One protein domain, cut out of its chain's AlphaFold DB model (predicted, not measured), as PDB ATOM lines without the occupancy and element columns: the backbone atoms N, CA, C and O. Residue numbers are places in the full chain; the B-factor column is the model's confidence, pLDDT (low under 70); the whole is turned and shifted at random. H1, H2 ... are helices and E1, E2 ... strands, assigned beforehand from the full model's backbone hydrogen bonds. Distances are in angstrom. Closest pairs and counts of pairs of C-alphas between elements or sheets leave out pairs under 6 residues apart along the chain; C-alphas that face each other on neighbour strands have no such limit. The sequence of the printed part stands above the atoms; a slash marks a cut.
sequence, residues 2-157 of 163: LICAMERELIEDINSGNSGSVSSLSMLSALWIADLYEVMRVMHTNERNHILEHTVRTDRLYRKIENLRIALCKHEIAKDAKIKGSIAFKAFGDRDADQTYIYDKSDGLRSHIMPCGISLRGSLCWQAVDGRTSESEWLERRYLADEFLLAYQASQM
ATOM      1  N   LEU A   2     186.049 246.475 403.527       44.06
ATOM      2  CA  LEU A   2     186.112 247.923 403.821       44.06
ATOM      3  C   LEU A   2     185.186 248.791 402.938       44.06
ATOM      4  O   LEU A   2     184.482 249.658 403.440       44.06
ATOM      5  N   ILE A   3     185.111 248.514 401.631       50.56
ATOM      6  CA  ILE A   3     184.344 249.360 400.694       50.56
ATOM      7  C   ILE A   3     182.819 249.199 400.863       50.56
ATOM      8  O   ILE A   3     182.059 250.086 400.492       50.56
ATOM      9  N   CYS A   4     182.351 248.098 401.462       60.09
ATOM     10  CA  CYS A   4     180.933 247.933 401.796       60.09
ATOM     11  C   CYS A   4     180.533 248.723 403.049       60.09
ATOM     12  O   CYS A   4     179.353 248.998 403.223       60.09
ATOM     13  N   ALA A   5     181.485 249.044 403.933       62.69
ATOM     14  CA  ALA A   5     181.213 249.835 405.131       62.69
ATOM     15  C   ALA A   5     180.982 251.307 404.763       62.69
ATOM     16  O   ALA A   5     179.960 251.863 405.143       62.69
ATOM     17  N   MET A   6     181.849 251.877 403.918       65.00
ATOM     18  CA  MET A   6     181.692 253.251 403.421       65.00
ATOM     19  C   MET A   6     180.423 253.437 402.584       65.00
ATOM     20  O   MET A   6     179.749 254.450 402.704       65.00
ATOM     21  N   GLU A   7     180.072 252.462 401.737       70.50
ATOM     22  CA  GLU A   7     178.827 252.524 400.959       70.50
ATOM     23  C   GLU A   7     177.599 252.551 401.883       70.50
ATOM     24  O   GLU A   7     176.693 253.337 401.643       70.50
ATOM     25  N   ARG A   8     177.591 251.775 402.977       72.50
ATOM     26  CA  ARG A   8     176.502 251.795 403.973       72.50
ATOM     27  C   ARG A   8     176.393 253.125 404.706       72.50
ATOM     28  O   ARG A   8     175.291 253.646 404.800       72.50
ATOM     29  N   GLU A   9     177.514 253.670 405.166       69.62
ATOM     30  CA  GLU A   9     177.564 254.976 405.839       69.62
ATOM     31  C   GLU A   9     177.048 256.088 404.914       69.62
ATOM     32  O   GLU A   9     176.173 256.864 405.286       69.62
ATOM     33  N   LEU A  10     177.482 256.085 403.648       72.44
ATOM     34  CA  LEU A  10     176.982 257.030 402.653       72.44
ATOM     35  C   LEU A  10     175.481 256.850 402.399       72.44
ATOM     36  O   LEU A  10     174.785 257.844 402.264       72.44
ATOM     37  N   ILE A  11     174.953 255.624 402.360       72.94
ATOM     38  CA  ILE A  11     173.507 255.377 402.202       72.94
ATOM     39  C   ILE A  11     172.710 255.882 403.409       72.94
ATOM     40  O   ILE A  11     171.631 256.443 403.229       72.94
ATOM     41  N   GLU A  12     173.211 255.686 404.626       76.62
ATOM     42  CA  GLU A  12     172.595 256.226 405.844       76.62
ATOM     43  C   GLU A  12     172.539 257.762 405.788       76.62
ATOM     44  O   GLU A  12     171.495 258.364 406.064       76.62
ATOM     45  N   ASP A  13     173.602 258.392 405.289       73.31
ATOM     46  CA  ASP A  13     173.643 259.830 405.018       73.31
ATOM     47  C   ASP A  13     172.671 260.256 403.899       73.31
ATOM     48  O   ASP A  13     172.011 261.291 404.003       73.31
ATOM     49  N   ILE A  14     172.530 259.466 402.827       72.00
ATOM     50  CA  ILE A  14     171.547 259.728 401.755       72.00
ATOM     51  C   ILE A  14     170.125 259.677 402.326       72.00
ATOM     52  O   ILE A  14     169.323 260.579 402.084       72.00
ATOM     53  N   ASN A  15     169.815 258.639 403.105       75.38
ATOM     54  CA  ASN A  15     168.498 258.436 403.707       75.38
ATOM     55  C   ASN A  15     168.152 259.521 404.736       75.38
ATOM     56  O   ASN A  15     166.977 259.824 404.932       75.38
ATOM     57  N   SER A  16     169.159 260.123 405.373       77.06
ATOM     58  CA  SER A  16     168.989 261.270 406.274       77.06
ATOM     59  C   SER A  16     168.913 262.623 405.550       77.06
ATOM     60  O   SER A  16     168.728 263.653 406.196       77.06
ATOM     61  N   GLY A  17     168.973 262.635 404.212       70.25
ATOM     62  CA  GLY A  17     168.771 263.826 403.383       70.25
ATOM     63  C   GLY A  17     170.044 264.613 403.062       70.25
ATOM     64  O   GLY A  17     169.953 265.732 402.554       70.25
ATOM     65  N   ASN A  18     171.232 264.062 403.323       71.62
ATOM     66  CA  ASN A  18     172.490 264.711 402.972       71.62
ATOM     67  C   ASN A  18     172.815 264.491 401.485       71.62
ATOM     68  O   ASN A  18     173.308 263.444 401.084       71.62
ATOM     69  N   SER A  19     172.585 265.489 400.632       63.09
ATOM     70  CA  SER A  19     172.833 265.369 399.186       63.09
ATOM     71  C   SER A  19     174.313 265.184 398.804       63.09
ATOM     72  O   SER A  19     174.606 264.741 397.693       63.09
ATOM     73  N   GLY A  20     175.261 265.512 399.692       66.88
ATOM     74  CA  GLY A  20     176.700 265.367 399.429       66.88
ATOM     75  C   GLY A  20     177.187 263.911 399.372       66.88
ATOM     76  O   GLY A  20     178.180 263.609 398.699       66.88
ATOM     77  N   SER A  21     176.476 262.989 400.027       74.88
ATOM     78  CA  SER A  21     176.845 261.571 400.077       74.88
ATOM     79  C   SER A  21     176.541 260.836 398.764       74.88
ATOM     80  O   SER A  21     177.331 259.980 398.364       74.88
ATOM     81  N   VAL A  22     175.497 261.232 398.016       74.81
ATOM     82  CA  VAL A  22     175.176 260.666 396.685       74.81
ATOM     83  C   VAL A  22     176.302 260.927 395.681       74.81
ATOM     84  O   VAL A  22     176.733 260.018 394.965       74.81
ATOM     85  N   SER A  23     176.799 262.165 395.632       80.38
ATOM     86  CA  SER A  23     177.881 262.562 394.722       80.38
ATOM     87  C   SER A  23     179.178 261.820 395.043       80.38
ATOM     88  O   SER A  23     179.850 261.318 394.142       80.38
ATOM     89  N   SER A  24     179.491 261.684 396.333       82.56
ATOM     90  CA  SER A  24     180.674 260.959 396.809       82.56
ATOM     91  C   SER A  24     180.585 259.467 396.483       82.56
ATOM     92  O   SER A  24     181.534 258.897 395.940       82.56
ATOM     93  N   LEU A  25     179.426 258.845 396.730       83.44
ATOM     94  CA  LEU A  25     179.162 257.448 396.382       83.44
ATOM     95  C   LEU A  25     179.307 257.213 394.875       83.44
ATOM     96  O   LEU A  25     179.930 256.233 394.464       83.44
ATOM     97  N   SER A  26     178.778 258.124 394.057       85.00
ATOM     98  CA  SER A  26     178.863 258.051 392.595       85.00
ATOM     99  C   SER A  26     180.301 258.131 392.095       85.00
ATOM    100  O   SER A  26     180.724 257.279 391.313       85.00
ATOM    101  N   MET A  27     181.077 259.096 392.594       86.56
ATOM    102  CA  MET A  27     182.484 259.267 392.228       86.56
ATOM    103  C   MET A  27     183.328 258.051 392.629       86.56
ATOM    104  O   MET A  27     184.041 257.492 391.796       86.56
ATOM    105  N   LEU A  28     183.225 257.605 393.885       87.50
ATOM    106  CA  LEU A  28     183.991 256.460 394.387       87.50
ATOM    107  C   LEU A  28     183.625 255.166 393.655       87.50
ATOM    108  O   LEU A  28     184.495 254.347 393.359       87.50
ATOM    109  N   SER A  29     182.347 254.990 393.323       89.25
ATOM    110  CA  SER A  29     181.886 253.833 392.559       89.25
ATOM    111  C   SER A  29     182.402 253.851 391.119       89.25
ATOM    112  O   SER A  29     182.794 252.805 390.608       89.25
ATOM    113  N   ALA A  30     182.460 255.022 390.475       88.81
ATOM    114  CA  ALA A  30     183.025 255.158 389.135       88.81
ATOM    115  C   ALA A  30     184.534 254.859 389.111       88.81
ATOM    116  O   ALA A  30     184.992 254.119 388.240       88.81
ATOM    117  N   LEU A  31     185.289 255.362 390.096       90.12
ATOM    118  CA  LEU A  31     186.711 255.037 390.265       90.12
ATOM    119  C   LEU A  31     186.919 253.533 390.468       90.12
ATOM    120  O   LEU A  31     187.745 252.924 389.795       90.12
ATOM    121  N   TRP A  32     186.098 252.910 391.317       92.12
ATOM    122  CA  TRP A  32     186.164 251.470 391.548       92.12
ATOM    123  C   TRP A  32     185.914 250.651 390.272       92.12
ATOM    124  O   TRP A  32     186.618 249.675 390.033       92.12
ATOM    125  N   ILE A  33     184.950 251.047 389.431       93.00
ATOM    126  CA  ILE A  33     184.715 250.394 388.132       93.00
ATOM    127  C   ILE A  33     185.921 250.564 387.199       93.00
ATOM    128  O   ILE A  33     186.286 249.613 386.506       93.00
ATOM    129  N   ALA A  34     186.545 251.745 387.181       90.81
ATOM    130  CA  ALA A  34     187.722 252.008 386.357       90.81
ATOM    131  C   ALA A  34     188.914 251.126 386.762       90.81
ATOM    132  O   ALA A  34     189.528 250.501 385.896       90.81
ATOM    133  N   ASP A  35     189.187 251.008 388.062       91.31
ATOM    134  CA  ASP A  35     190.263 250.157 388.579       91.31
ATOM    135  C   ASP A  35     189.965 248.671 388.346       91.31
ATOM    136  O   ASP A  35     190.820 247.912 387.883       91.31
ATOM    137  N   LEU A  36     188.724 248.249 388.610       92.06
ATOM    138  CA  LEU A  36     188.301 246.869 388.399       92.06
ATOM    139  C   LEU A  36     188.419 246.455 386.928       92.06
ATOM    140  O   LEU A  36     188.804 245.320 386.641       92.06
ATOM    141  N   TYR A  37     188.108 247.359 385.996       93.88
ATOM    142  CA  TYR A  37     188.273 247.105 384.568       93.88
ATOM    143  C   TYR A  37     189.715 246.720 384.227       93.88
ATOM    144  O   TYR A  37     189.921 245.765 383.480       93.88
ATOM    145  N   GLU A  38     190.713 247.412 384.783       92.88
ATOM    146  CA  GLU A  38     192.118 247.106 384.500       92.88
ATOM    147  C   GLU A  38     192.529 245.740 385.057       92.88
ATOM    148  O   GLU A  38     193.185 244.967 384.356       92.88
ATOM    149  N   VAL A  39     192.072 245.394 386.266       90.56
ATOM    150  CA  VAL A  39     192.293 244.058 386.847       90.56
ATOM    151  C   VAL A  39     191.680 242.976 385.956       90.56
ATOM    152  O   VAL A  39     192.361 242.030 385.556       90.56
ATOM    153  N   MET A  40     190.411 243.144 385.578       90.94
ATOM    154  CA  MET A  40     189.701 242.181 384.734       90.94
ATOM    155  C   MET A  40     190.297 242.090 383.328       90.94
ATOM    156  O   MET A  40     190.358 240.999 382.768       90.94
ATOM    157  N   ARG A  41     190.794 243.198 382.764       90.75
ATOM    158  CA  ARG A  41     191.484 243.212 381.465       90.75
ATOM    159  C   ARG A  41     192.750 242.364 381.502       90.75
ATOM    160  O   ARG A  41     193.010 241.628 380.549       90.75
ATOM    161  N   VAL A  42     193.538 242.458 382.574       89.19
ATOM    162  CA  VAL A  42     194.742 241.631 382.748       89.19
ATOM    163  C   VAL A  42     194.361 240.159 382.890       89.19
ATOM    164  O   VAL A  42     194.917 239.330 382.172       89.19
ATOM    165  N   MET A  43     193.375 239.836 383.735       86.00
ATOM    166  CA  MET A  43     192.884 238.460 383.891       86.00
ATOM    167  C   MET A  43     192.409 237.875 382.554       86.00
ATOM    168  O   MET A  43     192.872 236.814 382.147       86.00
ATOM    169  N   HIS A  44     191.573 238.609 381.819       86.62
ATOM    170  CA  HIS A  44     191.051 238.196 380.515       86.62
ATOM    171  C   HIS A  44     192.145 238.019 379.457       86.62
ATOM    172  O   HIS A  44     192.105 237.092 378.649       86.62
ATOM    173  N   THR A  45     193.161 238.886 379.471       87.12
ATOM    174  CA  THR A  45     194.327 238.758 378.581       87.12
ATOM    175  C   THR A  45     195.119 237.491 378.902       87.12
ATOM    176  O   THR A  45     195.524 236.774 377.989       87.12
ATOM    177  N   ASN A  46     195.300 237.177 380.184       85.19
ATOM    178  CA  ASN A  46     195.983 235.960 380.614       85.19
ATOM    179  C   ASN A  46     195.194 234.695 380.241       85.19
ATOM    180  O   ASN A  46     195.801 233.735 379.774       85.19
ATOM    181  N   GLU A  47     193.864 234.703 380.370       83.69
ATOM    182  CA  GLU A  47     192.996 233.606 379.906       83.69
ATOM    183  C   GLU A  47     193.111 233.397 378.386       83.69
ATOM    184  O   GLU A  47     193.276 232.270 377.917       83.69
ATOM    185  N   ARG A  48     193.102 234.481 377.596       82.94
ATOM    186  CA  ARG A  48     193.294 234.418 376.133       82.94
ATOM    187  C   ARG A  48     194.670 233.902 375.721       82.94
ATOM    188  O   ARG A  48     194.783 233.258 374.685       82.94
ATOM    189  N   ASN A  49     195.692 234.186 376.520       85.69
ATOM    190  CA  ASN A  49     197.051 233.693 376.311       85.69
ATOM    191  C   ASN A  49     197.271 232.288 376.901       85.69
ATOM    192  O   ASN A  49     198.410 231.829 376.936       85.69
ATOM    193  N   HIS A  50     196.212 231.618 377.373       80.81
ATOM    194  CA  HIS A  50     196.262 230.292 378.000       80.81
ATOM    195  C   HIS A  50     197.173 230.212 379.240       80.81
ATOM    196  O   HIS A  50     197.665 229.143 379.586       80.81
ATOM    197  N   ILE A  51     197.402 231.345 379.914       79.00
ATOM    198  CA  ILE A  51     198.146 231.420 381.183       79.00
ATOM    199  C   ILE A  51     197.234 231.027 382.350       79.00
ATOM    200  O   ILE A  51     197.675 230.389 383.301       79.00
ATOM    201  N   LEU A  52     195.962 231.424 382.270       75.81
ATOM    202  CA  LEU A  52     194.905 231.060 383.210       75.81
ATOM    203  C   LEU A  52     193.825 230.266 382.478       75.81
ATOM    204  O   LEU A  52     193.647 230.408 381.265       75.81
ATOM    205  N   GLU A  53     193.087 229.446 383.220       77.69
ATOM    206  CA  GLU A  53     191.934 228.744 382.673       77.69
ATOM    207  C   GLU A  53     190.823 229.740 382.327       77.69
ATOM    208  O   GLU A  53     190.406 230.548 383.155       77.69
ATOM    209  N   HIS A  54     190.342 229.681 381.087       75.69
ATOM    210  CA  HIS A  54     189.264 230.545 380.636       75.69
ATOM    211  C   HIS A  54     187.938 230.108 381.256       75.69
ATOM    212  O   HIS A  54     187.422 229.030 380.942       75.69
ATOM    213  N   THR A  55     187.310 230.995 382.025       79.31
ATOM    214  CA  THR A  55     185.951 230.757 382.517       79.31
ATOM    215  C   THR A  55     184.941 231.657 381.809       79.31
ATOM    216  O   THR A  55     185.133 232.862 381.645       79.31
ATOM    217  N   VAL A  56     183.790 231.086 381.428       81.19
ATOM    218  CA  VAL A  56     182.660 231.851 380.852       81.19
ATOM    219  C   VAL A  56     182.221 232.987 381.788       81.19
ATOM    220  O   VAL A  56     181.742 234.030 381.339       81.19
ATOM    221  N   ARG A  57     182.408 232.802 383.101       82.69
ATOM    222  CA  ARG A  57     182.094 233.797 384.124       82.69
ATOM    223  C   ARG A  57     183.001 235.023 384.030       82.69
ATOM    224  O   ARG A  57     182.467 236.133 384.006       82.69
ATOM    225  N   THR A  58     184.323 234.839 383.935       83.88
ATOM    226  CA  THR A  58     185.281 235.949 383.795       83.88
ATOM    227  C   THR A  58     184.987 236.764 382.539       83.88
ATOM    228  O   THR A  58     184.887 237.986 382.625       83.88
ATOM    229  N   ASP A  59     184.764 236.112 381.389       87.31
ATOM    230  CA  ASP A  59     184.469 236.809 380.125       87.31
ATOM    231  C   ASP A  59     183.160 237.609 380.200       87.31
ATOM    232  O   ASP A  59     183.109 238.775 379.798       87.31
ATOM    233  N   ARG A  60     182.098 237.029 380.779       89.31
ATOM    234  CA  ARG A  60     180.820 237.734 380.954       89.31
ATOM    235  C   ARG A  60     180.964 238.944 381.874       89.31
ATOM    236  O   ARG A  60     180.438 240.011 381.558       89.31
ATOM    237  N   LEU A  61     181.663 238.787 382.998       91.06
ATOM    238  CA  LEU A  61     181.895 239.870 383.949       91.06
ATOM    239  C   LEU A  61     182.757 240.978 383.328       91.06
ATOM    240  O   LEU A  61     182.413 242.154 383.442       91.06
ATOM    241  N   TYR A  62     183.816 240.609 382.603       91.31
ATOM    242  CA  TYR A  62     184.676 241.553 381.893       91.31
ATOM    243  C   TYR A  62     183.883 242.413 380.905       91.31
ATOM    244  O   TYR A  62     183.995 243.635 380.945       91.31
ATOM    245  N   ARG A  63     183.008 241.812 380.086       90.75
ATOM    246  CA  ARG A  63     182.163 242.561 379.134       90.75
ATOM    247  C   ARG A  63     181.216 243.545 379.821       90.75
ATOM    248  O   ARG A  63     181.031 244.656 379.331       90.75
ATOM    249  N   LYS A  64     180.623 243.160 380.957       92.44
ATOM    250  CA  LYS A  64     179.761 244.058 381.747       92.44
ATOM    251  C   LYS A  64     180.536 245.276 382.250       92.44
ATOM    252  O   LYS A  64     180.065 246.404 382.129       92.44
ATOM    253  N   ILE A  65     181.738 245.046 382.778       93.00
ATOM    254  CA  ILE A  65     182.604 246.103 383.310       93.00
ATOM    255  C   ILE A  65     183.150 246.987 382.184       93.00
ATOM    256  O   ILE A  65     183.177 248.206 382.333       93.00
ATOM    257  N   GLU A  66     183.523 246.405 381.039       91.56
ATOM    258  CA  GLU A  66     183.914 247.142 379.830       91.56
ATOM    259  C   GLU A  66     182.818 248.132 379.417       91.56
ATOM    260  O   GLU A  66     183.106 249.313 379.205       91.56
ATOM    261  N   ASN A  67     181.562 247.675 379.372       90.06
ATOM    262  CA  ASN A  67     180.443 248.524 378.979       90.06
ATOM    263  C   ASN A  67     180.245 249.709 379.941       90.06
ATOM    264  O   ASN A  67     180.075 250.844 379.494       90.06
ATOM    265  N   LEU A  68     180.339 249.470 381.254       91.75
ATOM    266  CA  LEU A  68     180.233 250.529 382.263       91.75
ATOM    267  C   LEU A  68     181.404 251.506 382.224       91.75
ATOM    268  O   LEU A  68     181.202 252.712 382.325       91.75
ATOM    269  N   ARG A  69     182.634 251.009 382.070       90.31
ATOM    270  CA  ARG A  69     183.844 251.837 382.107       90.31
ATOM    271  C   ARG A  69     183.858 252.869 380.984       90.31
ATOM    272  O   ARG A  69     184.277 254.000 381.209       90.31
ATOM    273  N   ILE A  70     183.398 252.513 379.783       85.19
ATOM    274  CA  ILE A  70     183.297 253.479 378.677       85.19
ATOM    275  C   ILE A  70     182.259 254.563 378.990       85.19
ATOM    276  O   ILE A  70     182.578 255.747 378.886       85.19
ATOM    277  N   ALA A  71     181.073 254.177 379.460       83.00
ATOM    278  CA  ALA A  71     180.021 255.131 379.804       83.00
ATOM    279  C   ALA A  71     180.418 256.062 380.964       83.00
ATOM    280  O   ALA A  71     180.167 257.263 380.906       83.00
ATOM    281  N   LEU A  72     181.086 255.536 381.993       85.88
ATOM    282  CA  LEU A  72     181.471 256.301 383.182       85.88
ATOM    283  C   LEU A  72     182.692 257.196 382.963       85.88
ATOM    284  O   LEU A  72     182.718 258.310 383.474       85.88
ATOM    285  N   CYS A  73     183.708 256.721 382.238       84.31
ATOM    286  CA  CYS A  73     184.976 257.444 382.116       84.31
ATOM    287  C   CYS A  73     185.083 258.290 380.844       84.31
ATOM    288  O   CYS A  73     185.894 259.209 380.805       84.31
ATOM    289  N   LYS A  74     184.332 257.951 379.790       82.00
ATOM    290  CA  LYS A  74     184.372 258.670 378.507       82.00
ATOM    291  C   LYS A  74     183.056 259.343 378.145       82.00
ATOM    292  O   LYS A  74     183.044 260.114 377.196       82.00
ATOM    293  N   HIS A  75     181.972 259.057 378.871       80.81
ATOM    294  CA  HIS A  75     180.626 259.515 378.519       80.81
ATOM    295  C   HIS A  75     180.233 259.115 377.088       80.81
ATOM    296  O   HIS A  75     179.566 259.855 376.377       80.81
ATOM    297  N   GLU A  76     180.653 257.926 376.658       84.50
ATOM    298  CA  GLU A  76     180.338 257.348 375.349       84.50
ATOM    299  C   GLU A  76     179.599 256.019 375.536       84.50
ATOM    300  O   GLU A  76     179.689 255.376 376.584       84.50
ATOM    301  N   ILE A  77     178.890 255.561 374.504       82.62
ATOM    302  CA  ILE A  77     178.354 254.195 374.498       82.62
ATOM    303  C   ILE A  77     179.489 253.221 374.184       82.62
ATOM    304  O   ILE A  77     180.284 253.426 373.264       82.62
ATOM    305  N   ALA A  78     179.562 252.121 374.925       82.31
ATOM    306  CA  ALA A  78     180.545 251.087 374.655       82.31
ATOM    307  C   ALA A  78     180.374 250.512 373.243       82.31
ATOM    308  O   ALA A  78     179.270 250.164 372.823       82.31
ATOM    309  N   LYS A  79     181.492 250.386 372.514       84.75
ATOM    310  CA  LYS A  79     181.527 249.914 371.117       84.75
ATOM    311  C   LYS A  79     180.689 250.791 370.172       84.75
ATOM    312  O   LYS A  79     180.144 250.276 369.194       84.75
ATOM    313  N   ASP A  80     180.623 252.101 370.416       80.94
ATOM    314  CA  ASP A  80     179.877 253.061 369.588       80.94
ATOM    315  C   ASP A  80     180.190 252.988 368.082       80.94
ATOM    316  O   ASP A  80     179.299 253.146 367.249       80.94
ATOM    317  N   ALA A  81     181.423 252.632 367.711       81.56
ATOM    318  CA  ALA A  81     181.827 252.398 366.329       81.56
ATOM    319  C   ALA A  81     180.920 251.382 365.602       81.56
ATOM    320  O   ALA A  81     180.747 251.464 364.381       81.56
ATOM    321  N   LYS A  82     180.332 250.432 366.342       84.31
ATOM    322  CA  LYS A  82     179.434 249.385 365.833       84.31
ATOM    323  C   LYS A  82     177.968 249.813 365.749       84.31
ATOM    324  O   LYS A  82     177.210 249.129 365.062       84.31
ATOM    325  N   ILE A  83     177.590 250.941 366.349       82.00
ATOM    326  CA  ILE A  83     176.228 251.475 366.272       82.00
ATOM    327  C   ILE A  83     175.941 251.887 364.826       82.00
ATOM    328  O   ILE A  83     176.737 252.583 364.187       82.00
ATOM    329  N   LYS A  84     174.808 251.440 364.282       80.50
ATOM    330  CA  LYS A  84     174.318 251.868 362.969       80.50
ATOM    331  C   LYS A  84     173.223 252.912 363.180       80.50
ATOM    332  O   LYS A  84     172.149 252.568 363.651       80.50
ATOM    333  N   GLY A  85     173.502 254.160 362.809       79.94
ATOM    334  CA  GLY A  85     172.570 255.280 362.967       79.94
ATOM    335  C   GLY A  85     172.619 255.929 364.352       79.94
ATOM    336  O   GLY A  85     173.569 255.728 365.108       79.94
ATOM    337  N   SER A  86     171.601 256.732 364.648       79.81
ATOM    338  CA  SER A  86     171.441 257.449 365.911       79.81
ATOM    339  C   SER A  86     170.544 256.680 366.882       79.81
ATOM    340  O   SER A  86     169.550 256.084 366.462       79.81
ATOM    341  N   ILE A  87     170.844 256.735 368.179       81.62
ATOM    342  CA  ILE A  87     170.023 256.123 369.233       81.62
ATOM    343  C   ILE A  87     169.261 257.222 369.968       81.62
ATOM    344  O   ILE A  87     169.864 258.164 370.479       81.62
ATOM    345  N   ALA A  88     167.938 257.096 370.034       78.50
ATOM    346  CA  ALA A  88     167.096 257.985 370.820       78.50
ATOM    347  C   ALA A  88     167.002 257.483 372.268       78.50
ATOM    348  O   ALA A  88     166.589 256.353 372.524       78.50
ATOM    349  N   PHE A  89     167.356 258.349 373.206       75.06
ATOM    350  CA  PHE A  89     167.192 258.168 374.639       75.06
ATOM    351  C   PHE A  89     166.110 259.110 375.150       75.06
ATOM    352  O   PHE A  89     165.949 260.227 374.661       75.06
ATOM    353  N   LYS A  90     165.385 258.675 376.176       67.44
ATOM    354  CA  LYS A  90     164.516 259.558 376.950       67.44
ATOM    355  C   LYS A  90     165.233 259.946 378.233       67.44
ATOM    356  O   LYS A  90     165.778 259.076 378.912       67.44
ATOM    357  N   ALA A  91     165.236 261.236 378.548       58.91
ATOM    358  CA  ALA A  91     165.650 261.691 379.865       58.91
ATOM    359  C   ALA A  91     164.666 261.151 380.919       58.91
ATOM    360  O   ALA A  91     163.453 261.175 380.714       58.91
ATOM    361  N   PHE A  92     165.184 260.655 382.041       52.56
ATOM    362  CA  PHE A  92     164.376 260.289 383.204       52.56
ATOM    363  C   PHE A  92     164.521 261.401 384.253       52.56
ATOM    364  O   PHE A  92     165.600 261.563 384.818       52.56
ATOM    365  N   GLY A  93     163.464 262.190 384.494       54.91
ATOM    366  CA  GLY A  93     163.468 263.261 385.501       54.91
ATOM    367  C   GLY A  93     162.246 264.194 385.464       54.91
ATOM    368  O   GLY A  93     161.491 264.200 384.498       54.91
ATOM    369  N   ASP A  94     162.083 264.987 386.534       49.62
ATOM    370  CA  ASP A  94     160.956 265.918 386.784       49.62
ATOM    371  C   ASP A  94     161.050 267.253 386.014       49.62
ATOM    372  O   ASP A  94     160.116 268.054 386.014       49.62
ATOM    373  N   ARG A  95     162.185 267.525 385.359       46.84
ATOM    374  CA  ARG A  95     162.344 268.670 384.454       46.84
ATOM    375  C   ARG A  95     162.381 268.142 383.027       46.84
ATOM    376  O   ARG A  95     163.317 267.441 382.665       46.84
ATOM    377  N   ASP A  96     161.338 268.473 382.271       45.91
ATOM    378  CA  ASP A  96     161.164 268.173 380.848       45.91
ATOM    379  C   ASP A  96     161.168 266.675 380.497       45.91
ATOM    380  O   ASP A  96     161.974 266.193 379.703       45.91
ATOM    381  N   ALA A  97     160.188 265.945 381.041       52.56
ATOM    382  CA  ALA A  97     159.936 264.515 380.812       52.56
ATOM    383  C   ALA A  97     159.735 264.085 379.331       52.56
ATOM    384  O   ALA A  97     159.579 262.896 379.058       52.56
ATOM    385  N   ASP A  98     159.780 265.017 378.374       55.91
ATOM    386  CA  ASP A  98     159.606 264.765 376.938       55.91
ATOM    387  C   ASP A  98     160.843 265.073 376.082       55.91
ATOM    388  O   ASP A  98     160.811 264.895 374.858       55.91
ATOM    389  N   GLN A  99     161.965 265.499 376.675       63.41
ATOM    390  CA  GLN A  99     163.154 265.777 375.877       63.41
ATOM    391  C   GLN A  99     163.827 264.465 375.439       63.41
ATOM    392  O   GLN A  99     164.449 263.740 376.219       63.41
ATOM    393  N   THR A 100     163.670 264.144 374.153       70.44
ATOM    394  CA  THR A 100     164.356 263.015 373.520       70.44
ATOM    395  C   THR A 100     165.788 263.432 373.202       70.44
ATOM    396  O   THR A 100     166.020 264.289 372.352       70.44
ATOM    397  N   TYR A 101     166.749 262.826 373.891       77.88
ATOM    398  CA  TYR A 101     168.171 262.987 373.620       77.88
ATOM    399  C   TYR A 101     168.577 262.033 372.494       77.88
ATOM    400  O   TYR A 101     168.347 260.831 372.586       77.88
ATOM    401  N   ILE A 102     169.184 262.547 371.426       81.62
ATOM    402  CA  ILE A 102     169.657 261.721 370.312       81.62
ATOM    403  C   ILE A 102     171.172 261.580 370.427       81.62
ATOM    404  O   ILE A 102     171.905 262.559 370.321       81.62
ATOM    405  N   TYR A 103     171.638 260.350 370.614       82.06
ATOM    406  CA  TYR A 103     173.051 260.015 370.524       82.06
ATOM    407  C   TYR A 103     173.404 259.695 369.073       82.06
ATOM    408  O   TYR A 103     172.959 258.680 368.526       82.06
ATOM    409  N   ASP A 104     174.230 260.537 368.461       83.56
ATOM    410  CA  ASP A 104     174.811 260.301 367.143       83.56
ATOM    411  C   ASP A 104     176.322 260.104 367.278       83.56
ATOM    412  O   ASP A 104     177.033 260.963 367.790       83.56
ATOM    413  N   LYS A 105     176.836 258.967 366.800       81.81
ATOM    414  CA  LYS A 105     178.275 258.669 366.843       81.81
ATOM    415  C   LYS A 105     179.123 259.600 365.968       81.81
ATOM    416  O   LYS A 105     180.334 259.656 366.151       81.81
ATOM    417  N   SER A 106     178.511 260.256 364.982       85.06
ATOM    418  CA  SER A 106     179.176 261.215 364.098       85.06
ATOM    419  C   SER A 106     179.285 262.613 364.709       85.06
ATOM    420  O   SER A 106     180.088 263.416 364.237       85.06
ATOM    421  N   ASP A 107     178.542 262.883 365.786       84.19
ATOM    422  CA  ASP A 107     178.654 264.124 366.538       84.19
ATOM    423  C   ASP A 107     179.896 264.088 367.452       84.19
ATOM    424  O   ASP A 107     180.074 263.205 368.299       84.19
ATOM    425  N   GLY A 108     180.789 265.061 367.262       80.06
ATOM    426  CA  GLY A 108     181.999 265.233 368.069       80.06
ATOM    427  C   GLY A 108     181.726 265.746 369.485       80.06
ATOM    428  O   GLY A 108     182.604 265.641 370.338       80.06
ATOM    429  N   LEU A 109     180.524 266.273 369.741       81.69
ATOM    430  CA  LEU A 109     180.060 266.730 371.054       81.69
ATOM    431  C   LEU A 109     179.098 265.734 371.716       81.69
ATOM    432  O   LEU A 109     178.507 266.041 372.756       81.69
ATOM    433  N   ARG A 110     178.940 264.533 371.139       81.44
ATOM    434  CA  ARG A 110     178.089 263.488 371.711       81.44
ATOM    435  C   ARG A 110     178.525 263.172 373.139       81.44
ATOM    436  O   ARG A 110     179.710 263.027 373.429       81.44
ATOM    437  N   SER A 111     177.550 263.023 374.025       76.00
ATOM    438  CA  SER A 111     177.783 262.589 375.396       76.00
ATOM    439  C   SER A 111     176.618 261.729 375.858       76.00
ATOM    440  O   SER A 111     175.474 262.159 375.948       76.00
ATOM    441  N   HIS A 112     176.901 260.468 376.143       79.19
ATOM    442  CA  HIS A 112     175.934 259.578 376.746       79.19
ATOM    443  C   HIS A 112     175.892 259.819 378.255       79.19
ATOM    444  O   HIS A 112     176.776 259.388 379.000       79.19
ATOM    445  N   ILE A 113     174.834 260.495 378.705       75.44
ATOM    446  CA  ILE A 113     174.492 260.561 380.124       75.44
ATOM    447  C   ILE A 113     173.802 259.248 380.483       75.44
ATOM    448  O   ILE A 113     172.633 259.030 380.170       75.44
ATOM    449  N   MET A 114     174.564 258.356 381.105       83.69
ATOM    450  CA  MET A 114     174.077 257.045 381.509       83.69
ATOM    451  C   MET A 114     173.073 257.182 382.666       83.69
ATOM    452  O   MET A 114     173.432 257.760 383.697       83.69
ATOM    453  N   PRO A 115     171.851 256.628 382.547       84.94
ATOM    454  CA  PRO A 115     170.914 256.581 383.660       84.94
ATOM    455  C   PRO A 115     171.529 255.864 384.865       84.94
ATOM    456  O   PRO A 115     172.122 254.789 384.730       84.94
ATOM    457  N   CYS A 116     171.372 256.456 386.046       85.81
ATOM    458  CA  CYS A 116     171.833 255.895 387.308       85.81
ATOM    459  C   CYS A 116     170.732 255.952 388.373       85.81
ATOM    460  O   CYS A 116     169.770 256.709 388.261       85.81
ATOM    461  N   GLY A 117     170.865 255.123 389.403       85.12
ATOM    462  CA  GLY A 117     169.917 255.070 390.511       85.12
ATOM    463  C   GLY A 117     170.464 254.274 391.686       85.12
ATOM    464  O   GLY A 117     171.570 253.745 391.627       85.12
ATOM    465  N   ILE A 118     169.680 254.173 392.752       84.38
ATOM    466  CA  ILE A 118     170.015 253.375 393.934       84.38
ATOM    467  C   ILE A 118     169.116 252.137 393.955       84.38
ATOM    468  O   ILE A 118     167.902 252.240 393.776       84.38
ATOM    469  N   SER A 119     169.704 250.954 394.140       86.75
ATOM    470  CA  SER A 119     168.964 249.696 394.253       86.75
ATOM    471  C   SER A 119     168.168 249.629 395.554       86.75
ATOM    472  O   SER A 119     168.453 250.332 396.523       86.75
ATOM    473  N   LEU A 120     167.244 248.669 395.644       80.31
ATOM    474  CA  LEU A 120     166.579 248.330 396.910       80.31
ATOM    475  C   LEU A 120     167.563 247.908 398.019       80.31
ATOM    476  O   LEU A 120     167.227 247.970 399.196       80.31
ATOM    477  N   ARG A 121     168.782 247.473 397.662       81.81
ATOM    478  CA  ARG A 121     169.855 247.117 398.609       81.81
ATOM    479  C   ARG A 121     170.722 248.323 398.991       81.81
ATOM    480  O   ARG A 121     171.721 248.140 399.686       81.81
ATOM    481  N   GLY A 122     170.371 249.510 398.502       79.44
ATOM    482  CA  GLY A 122     171.106 250.752 398.696       79.44
ATOM    483  C   GLY A 122     172.335 250.908 397.798       79.44
ATOM    484  O   GLY A 122     173.066 251.871 397.953       79.44
ATOM    485  N   SER A 123     172.596 250.008 396.850       84.94
ATOM    486  CA  SER A 123     173.808 250.105 396.030       84.94
ATOM    487  C   SER A 123     173.579 250.910 394.758       84.94
ATOM    488  O   SER A 123     172.497 250.873 394.167       84.94
ATOM    489  N   LEU A 124     174.615 251.611 394.307       89.00
ATOM    490  CA  LEU A 124     174.556 252.365 393.063       89.00
ATOM    491  C   LEU A 124     174.358 251.433 391.862       89.00
ATOM    492  O   LEU A 124     174.997 250.385 391.744       89.00
ATOM    493  N   CYS A 125     173.459 251.832 390.973       91.56
ATOM    494  CA  CYS A 125     173.095 251.122 389.760       91.56
ATOM    495  C   CYS A 125     173.246 252.021 388.545       91.56
ATOM    496  O   CYS A 125     172.982 253.223 388.617       91.56
ATOM    497  N   TRP A 126     173.579 251.410 387.413       92.12
ATOM    498  CA  TRP A 126     173.661 252.085 386.124       92.12
ATOM    499  C   TRP A 126     173.010 251.260 385.024       92.12
ATOM    500  O   TRP A 126     173.082 250.031 385.049       92.12
ATOM    501  N   GLN A 127     172.425 251.932 384.038       90.06
ATOM    502  CA  GLN A 127     171.898 251.283 382.842       90.06
ATOM    503  C   GLN A 127     172.957 251.287 381.735       90.06
ATOM    504  O   GLN A 127     173.094 252.257 380.994       90.06
ATOM    505  N   ALA A 128     173.710 250.196 381.612       89.00
ATOM    506  CA  ALA A 128     174.715 250.049 380.565       89.00
ATOM    507  C   ALA A 128     174.065 249.669 379.228       89.00
ATOM    508  O   ALA A 128     173.103 248.902 379.204       89.00
ATOM    509  N   VAL A 129     174.631 250.147 378.118       86.69
ATOM    510  CA  VAL A 129     174.197 249.823 376.748       86.69
ATOM    511  C   VAL A 129     175.366 249.219 375.974       86.69
ATOM    512  O   VAL A 129     176.460 249.786 375.966       86.69
ATOM    513  N   ASP A 130     175.144 248.087 375.301       85.50
ATOM    514  CA  ASP A 130     176.125 247.517 374.369       85.50
ATOM    515  C   ASP A 130     175.832 247.998 372.941       85.50
ATOM    516  O   ASP A 130     174.838 247.608 372.327       85.50
ATOM    517  N   GLY A 131     176.723 248.809 372.365       82.25
ATOM    518  CA  GLY A 131     176.573 249.332 371.005       82.25
ATOM    519  C   GLY A 131     176.595 248.271 369.895       82.25
ATOM    520  O   GLY A 131     176.256 248.578 368.752       82.25
ATOM    521  N   ARG A 132     176.981 247.019 370.190       82.69
ATOM    522  CA  ARG A 132     176.935 245.900 369.235       82.69
ATOM    523  C   ARG A 132     175.549 245.265 369.154       82.69
ATOM    524  O   ARG A 132     175.116 244.951 368.048       82.69
ATOM    525  N   THR A 133     174.909 245.007 370.293       84.25
ATOM    526  CA  THR A 133     173.599 244.327 370.349       84.25
ATOM    527  C   THR A 133     172.438 245.309 370.471       84.25
ATOM    528  O   THR A 133     171.310 244.944 370.170       84.25
ATOM    529  N   SER A 134     172.716 246.563 370.843       80.38
ATOM    530  CA  SER A 134     171.722 247.567 371.252       80.38
ATOM    531  C   SER A 134     170.890 247.143 372.467       80.38
ATOM    532  O   SER A 134     169.843 247.725 372.737       80.38
ATOM    533  N   GLU A 135     171.349 246.137 373.214       85.81
ATOM    534  CA  GLU A 135     170.718 245.720 374.461       85.81
ATOM    535  C   GLU A 135     171.192 246.612 375.609       85.81
ATOM    536  O   GLU A 135     172.351 247.045 375.649       85.81
ATOM    537  N   SER A 136     170.290 246.860 376.558       86.88
ATOM    538  CA  SER A 136     170.597 247.569 377.798       86.88
ATOM    539  C   SER A 136     170.386 246.669 379.009       86.88
ATOM    540  O   SER A 136     169.385 245.954 379.067       86.88
ATOM    541  N   GLU A 137     171.268 246.757 380.000       90.62
ATOM    542  CA  GLU A 137     171.175 246.011 381.258       90.62
ATOM    543  C   GLU A 137     171.414 246.952 382.448       90.62
ATOM    544  O   GLU A 137     172.322 247.785 382.422       90.62
ATOM    545  N   TRP A 138     170.615 246.799 383.507       92.25
ATOM    546  CA  TRP A 138     170.880 247.447 384.791       92.25
ATOM    547  C   TRP A 138     171.938 246.664 385.564       92.25
ATOM    548  O   TRP A 138     171.771 245.478 385.847       92.25
ATOM    549  N   LEU A 139     173.022 247.341 385.927       93.25
ATOM    550  CA  LEU A 139     174.147 246.764 386.646       93.25
ATOM    551  C   LEU A 139     174.300 247.447 388.002       93.25
ATOM    552  O   LEU A 139     174.485 248.659 388.079       93.25
ATOM    553  N   GLU A 140     174.231 246.650 389.066       93.12
ATOM    554  CA  GLU A 140     174.416 247.086 390.450       93.12
ATOM    555  C   GLU A 140     175.891 246.937 390.859       93.12
ATOM    556  O   GLU A 140     176.489 245.870 390.693       93.12
ATOM    557  N   ARG A 141     176.476 247.979 391.458       91.06
ATOM    558  CA  ARG A 141     177.872 247.990 391.921       91.06
ATOM    559  C   ARG A 141     178.177 246.827 392.859       91.06
ATOM    560  O   ARG A 141     179.182 246.136 392.687       91.06
ATOM    561  N   ARG A 142     177.313 246.592 393.851       89.56
ATOM    562  CA  ARG A 142     177.496 245.506 394.821       89.56
ATOM    563  C   ARG A 142     177.405 244.128 394.175       89.56
ATOM    564  O   ARG A 142     178.217 243.270 394.497       89.56
ATOM    565  N   TYR A 143     176.482 243.934 393.234       91.69
ATOM    566  CA  TYR A 143     176.399 242.694 392.460       91.69
ATOM    567  C   TYR A 143     177.694 242.420 391.680       91.69
ATOM    568  O   TYR A 143     178.202 241.303 391.707       91.69
ATOM    569  N   LEU A 144     178.272 243.440 391.037       92.56
ATOM    570  CA  LEU A 144     179.545 243.297 390.321       92.56
ATOM    571  C   LEU A 144     180.703 242.942 391.259       92.56
ATOM    572  O   LEU A 144     181.568 242.151 390.890       92.56
ATOM    573  N   ALA A 145     180.719 243.506 392.469       91.44
ATOM    574  CA  ALA A 145     181.719 243.168 393.477       91.44
ATOM    575  C   ALA A 145     181.587 241.709 393.941       91.44
ATOM    576  O   ALA A 145     182.595 241.011 394.041       91.44
ATOM    577  N   ASP A 146     180.356 241.244 394.176       91.25
ATOM    578  CA  ASP A 146     180.072 239.858 394.560       91.25
ATOM    579  C   ASP A 146     180.512 238.885 393.441       91.25
ATOM    580  O   ASP A 146     181.242 237.927 393.702       91.25
ATOM    581  N   GLU A 147     180.172 239.167 392.176       91.31
ATOM    582  CA  GLU A 147     180.596 238.349 391.026       91.31
ATOM    583  C   GLU A 147     182.115 238.349 390.816       91.31
ATOM    584  O   GLU A 147     182.689 237.304 390.498       91.31
ATOM    585  N   PHE A 148     182.786 239.486 391.027       89.75
ATOM    586  CA  PHE A 148     184.246 239.557 390.958       89.75
ATOM    587  C   PHE A 148     184.911 238.683 392.019       89.75
ATOM    588  O   PHE A 148     185.836 237.938 391.704       89.75
ATOM    589  N   LEU A 149     184.433 238.734 393.265       88.88
ATOM    590  CA  LEU A 149     184.978 237.907 394.342       88.88
ATOM    591  C   LEU A 149     184.813 236.415 394.044       88.88
ATOM    592  O   LEU A 149     185.750 235.651 394.264       88.88
ATOM    593  N   LEU A 150     183.662 236.012 393.495       86.88
ATOM    594  CA  LEU A 150     183.424 234.629 393.081       86.88
ATOM    595  C   LEU A 150     184.355 234.203 391.938       86.88
ATOM    596  O   LEU A 150     184.921 233.112 391.990       86.88
ATOM    597  N   ALA A 151     184.547 235.054 390.926       82.44
ATOM    598  CA  ALA A 151     185.472 234.780 389.824       82.44
ATOM    599  C   ALA A 151     186.927 234.677 390.315       82.44
ATOM    600  O   ALA A 151     187.648 233.748 389.951       82.44
ATOM    601  N   TYR A 152     187.342 235.586 391.199       82.12
ATOM    602  CA  TYR A 152     188.675 235.573 391.786       82.12
ATOM    603  C   TYR A 152     188.909 234.317 392.632       82.12
ATOM    604  O   TYR A 152     189.931 233.661 392.471       82.12
ATOM    605  N   GLN A 153     187.956 233.924 393.481       82.44
ATOM    606  CA  GLN A 153     188.056 232.692 394.273       82.44
ATOM    607  C   GLN A 153     188.176 231.447 393.391       82.44
ATOM    608  O   GLN A 153     189.025 230.600 393.661       82.44
ATOM    609  N   ALA A 154     187.387 231.367 392.316       75.44
ATOM    610  CA  ALA A 154     187.480 230.270 391.356       75.44
ATOM    611  C   ALA A 154     188.870 230.195 390.703       75.44
ATOM    612  O   ALA A 154     189.416 229.108 390.574       75.44
ATOM    613  N   SER A 155     189.492 231.336 390.381       71.31
ATOM    614  CA  SER A 155     190.849 231.352 389.803       71.31
ATOM    615  C   SER A 155     191.968 230.937 390.770       71.31
ATOM    616  O   SER A 155     193.084 230.682 390.327       71.31
ATOM    617  N   GLN A 156     191.698 230.894 392.081       71.81
ATOM    618  CA  GLN A 156     192.674 230.485 393.099       71.81
ATOM    619  C   GLN A 156     192.590 228.990 393.435       71.81
ATOM    620  O   GLN A 156     193.500 228.462 394.073       71.81
ATOM    621  N   MET A 157     191.510 228.298 393.051       63.12
ATOM    622  CA  MET A 157     191.389 226.861 393.283       63.12
ATOM    623  C   MET A 157     192.146 226.101 392.183       63.12
ATOM    624  O   MET A 157     191.838 226.282 391.007       63.12
TER     625      MET A 157
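What this domain is: This is residues 2 to 157 of the 163 residues of an uncharacterized protein of Methylobacterium sp (UniProt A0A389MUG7). A small wall of three strands, E3, E4 and E5, has H2 and H3 over one face, with H3 crossing the strands. H4 runs away from the end of E5, H1 makes a hairpin with the start of H2, and the E1 E2 hairpin lies apart from the wall. The 156 printed residues, mixed in class, hold four named helices and five named strands, in the order H1 H2 H3 E1 E2 E3 E4 E5 H4; both sheets are antiparallel. The whole is compact, with a radius of gyration of the C-alphas of 17.1 A, but flat, spanning 52 by 44 by 22 A.

How they stand to each other: H1, residues 2 to 15, touches residues 20 to 25 of H2, residues 19 to 48, at a shallow tilt of 31 degrees, opposite ways; the closest C-alphas, of Leu 10 and Ser 21, are 5.2 A apart. H2 touches H3, residues 56 to 74, with its residues 30 to 44 alone, at a steep tilt of 47 degrees; the closest C-alphas, of Ala 34 and Arg 69, are 5.8 A apart. E1, residues 87 to 90, and E2, residues 100 to 103, form a hairpin, with N 89 and O 101 within hydrogen-bond range at 2.7 A. E3, residues 116 to 118, E4, residues 124 to 129, and E5, residues 136 to 140, form a meander, each strand the antiparallel neighbour of the one before; N 125 and O 117, and N 139 and O 126, are each 2.8 A apart. H2 and H3 are on one face of this sheet, two layers; H3, at a height of 10.2 A, runs across the strands. H4, residues 141 to 156, only grazes the sheet. Every O i to N i+4 pair is within range in H1, H3 and H4, and 25 of 26 in H2.

Where its parts are: H1 begins at C-alpha 2, (186.112, 247.923, 403.821); H2 is 43.7 A long and H3 27.0 A. H4, 23.0 A, ends at C-alpha 156, (192.674, 230.485, 393.099).

The domain as a whole: The printed part has no cut. The links H3 to E1 and E2 to E3 are long. Mean pLDDT of the printed part is 80.8; residues 90 to 99 are among those under 70.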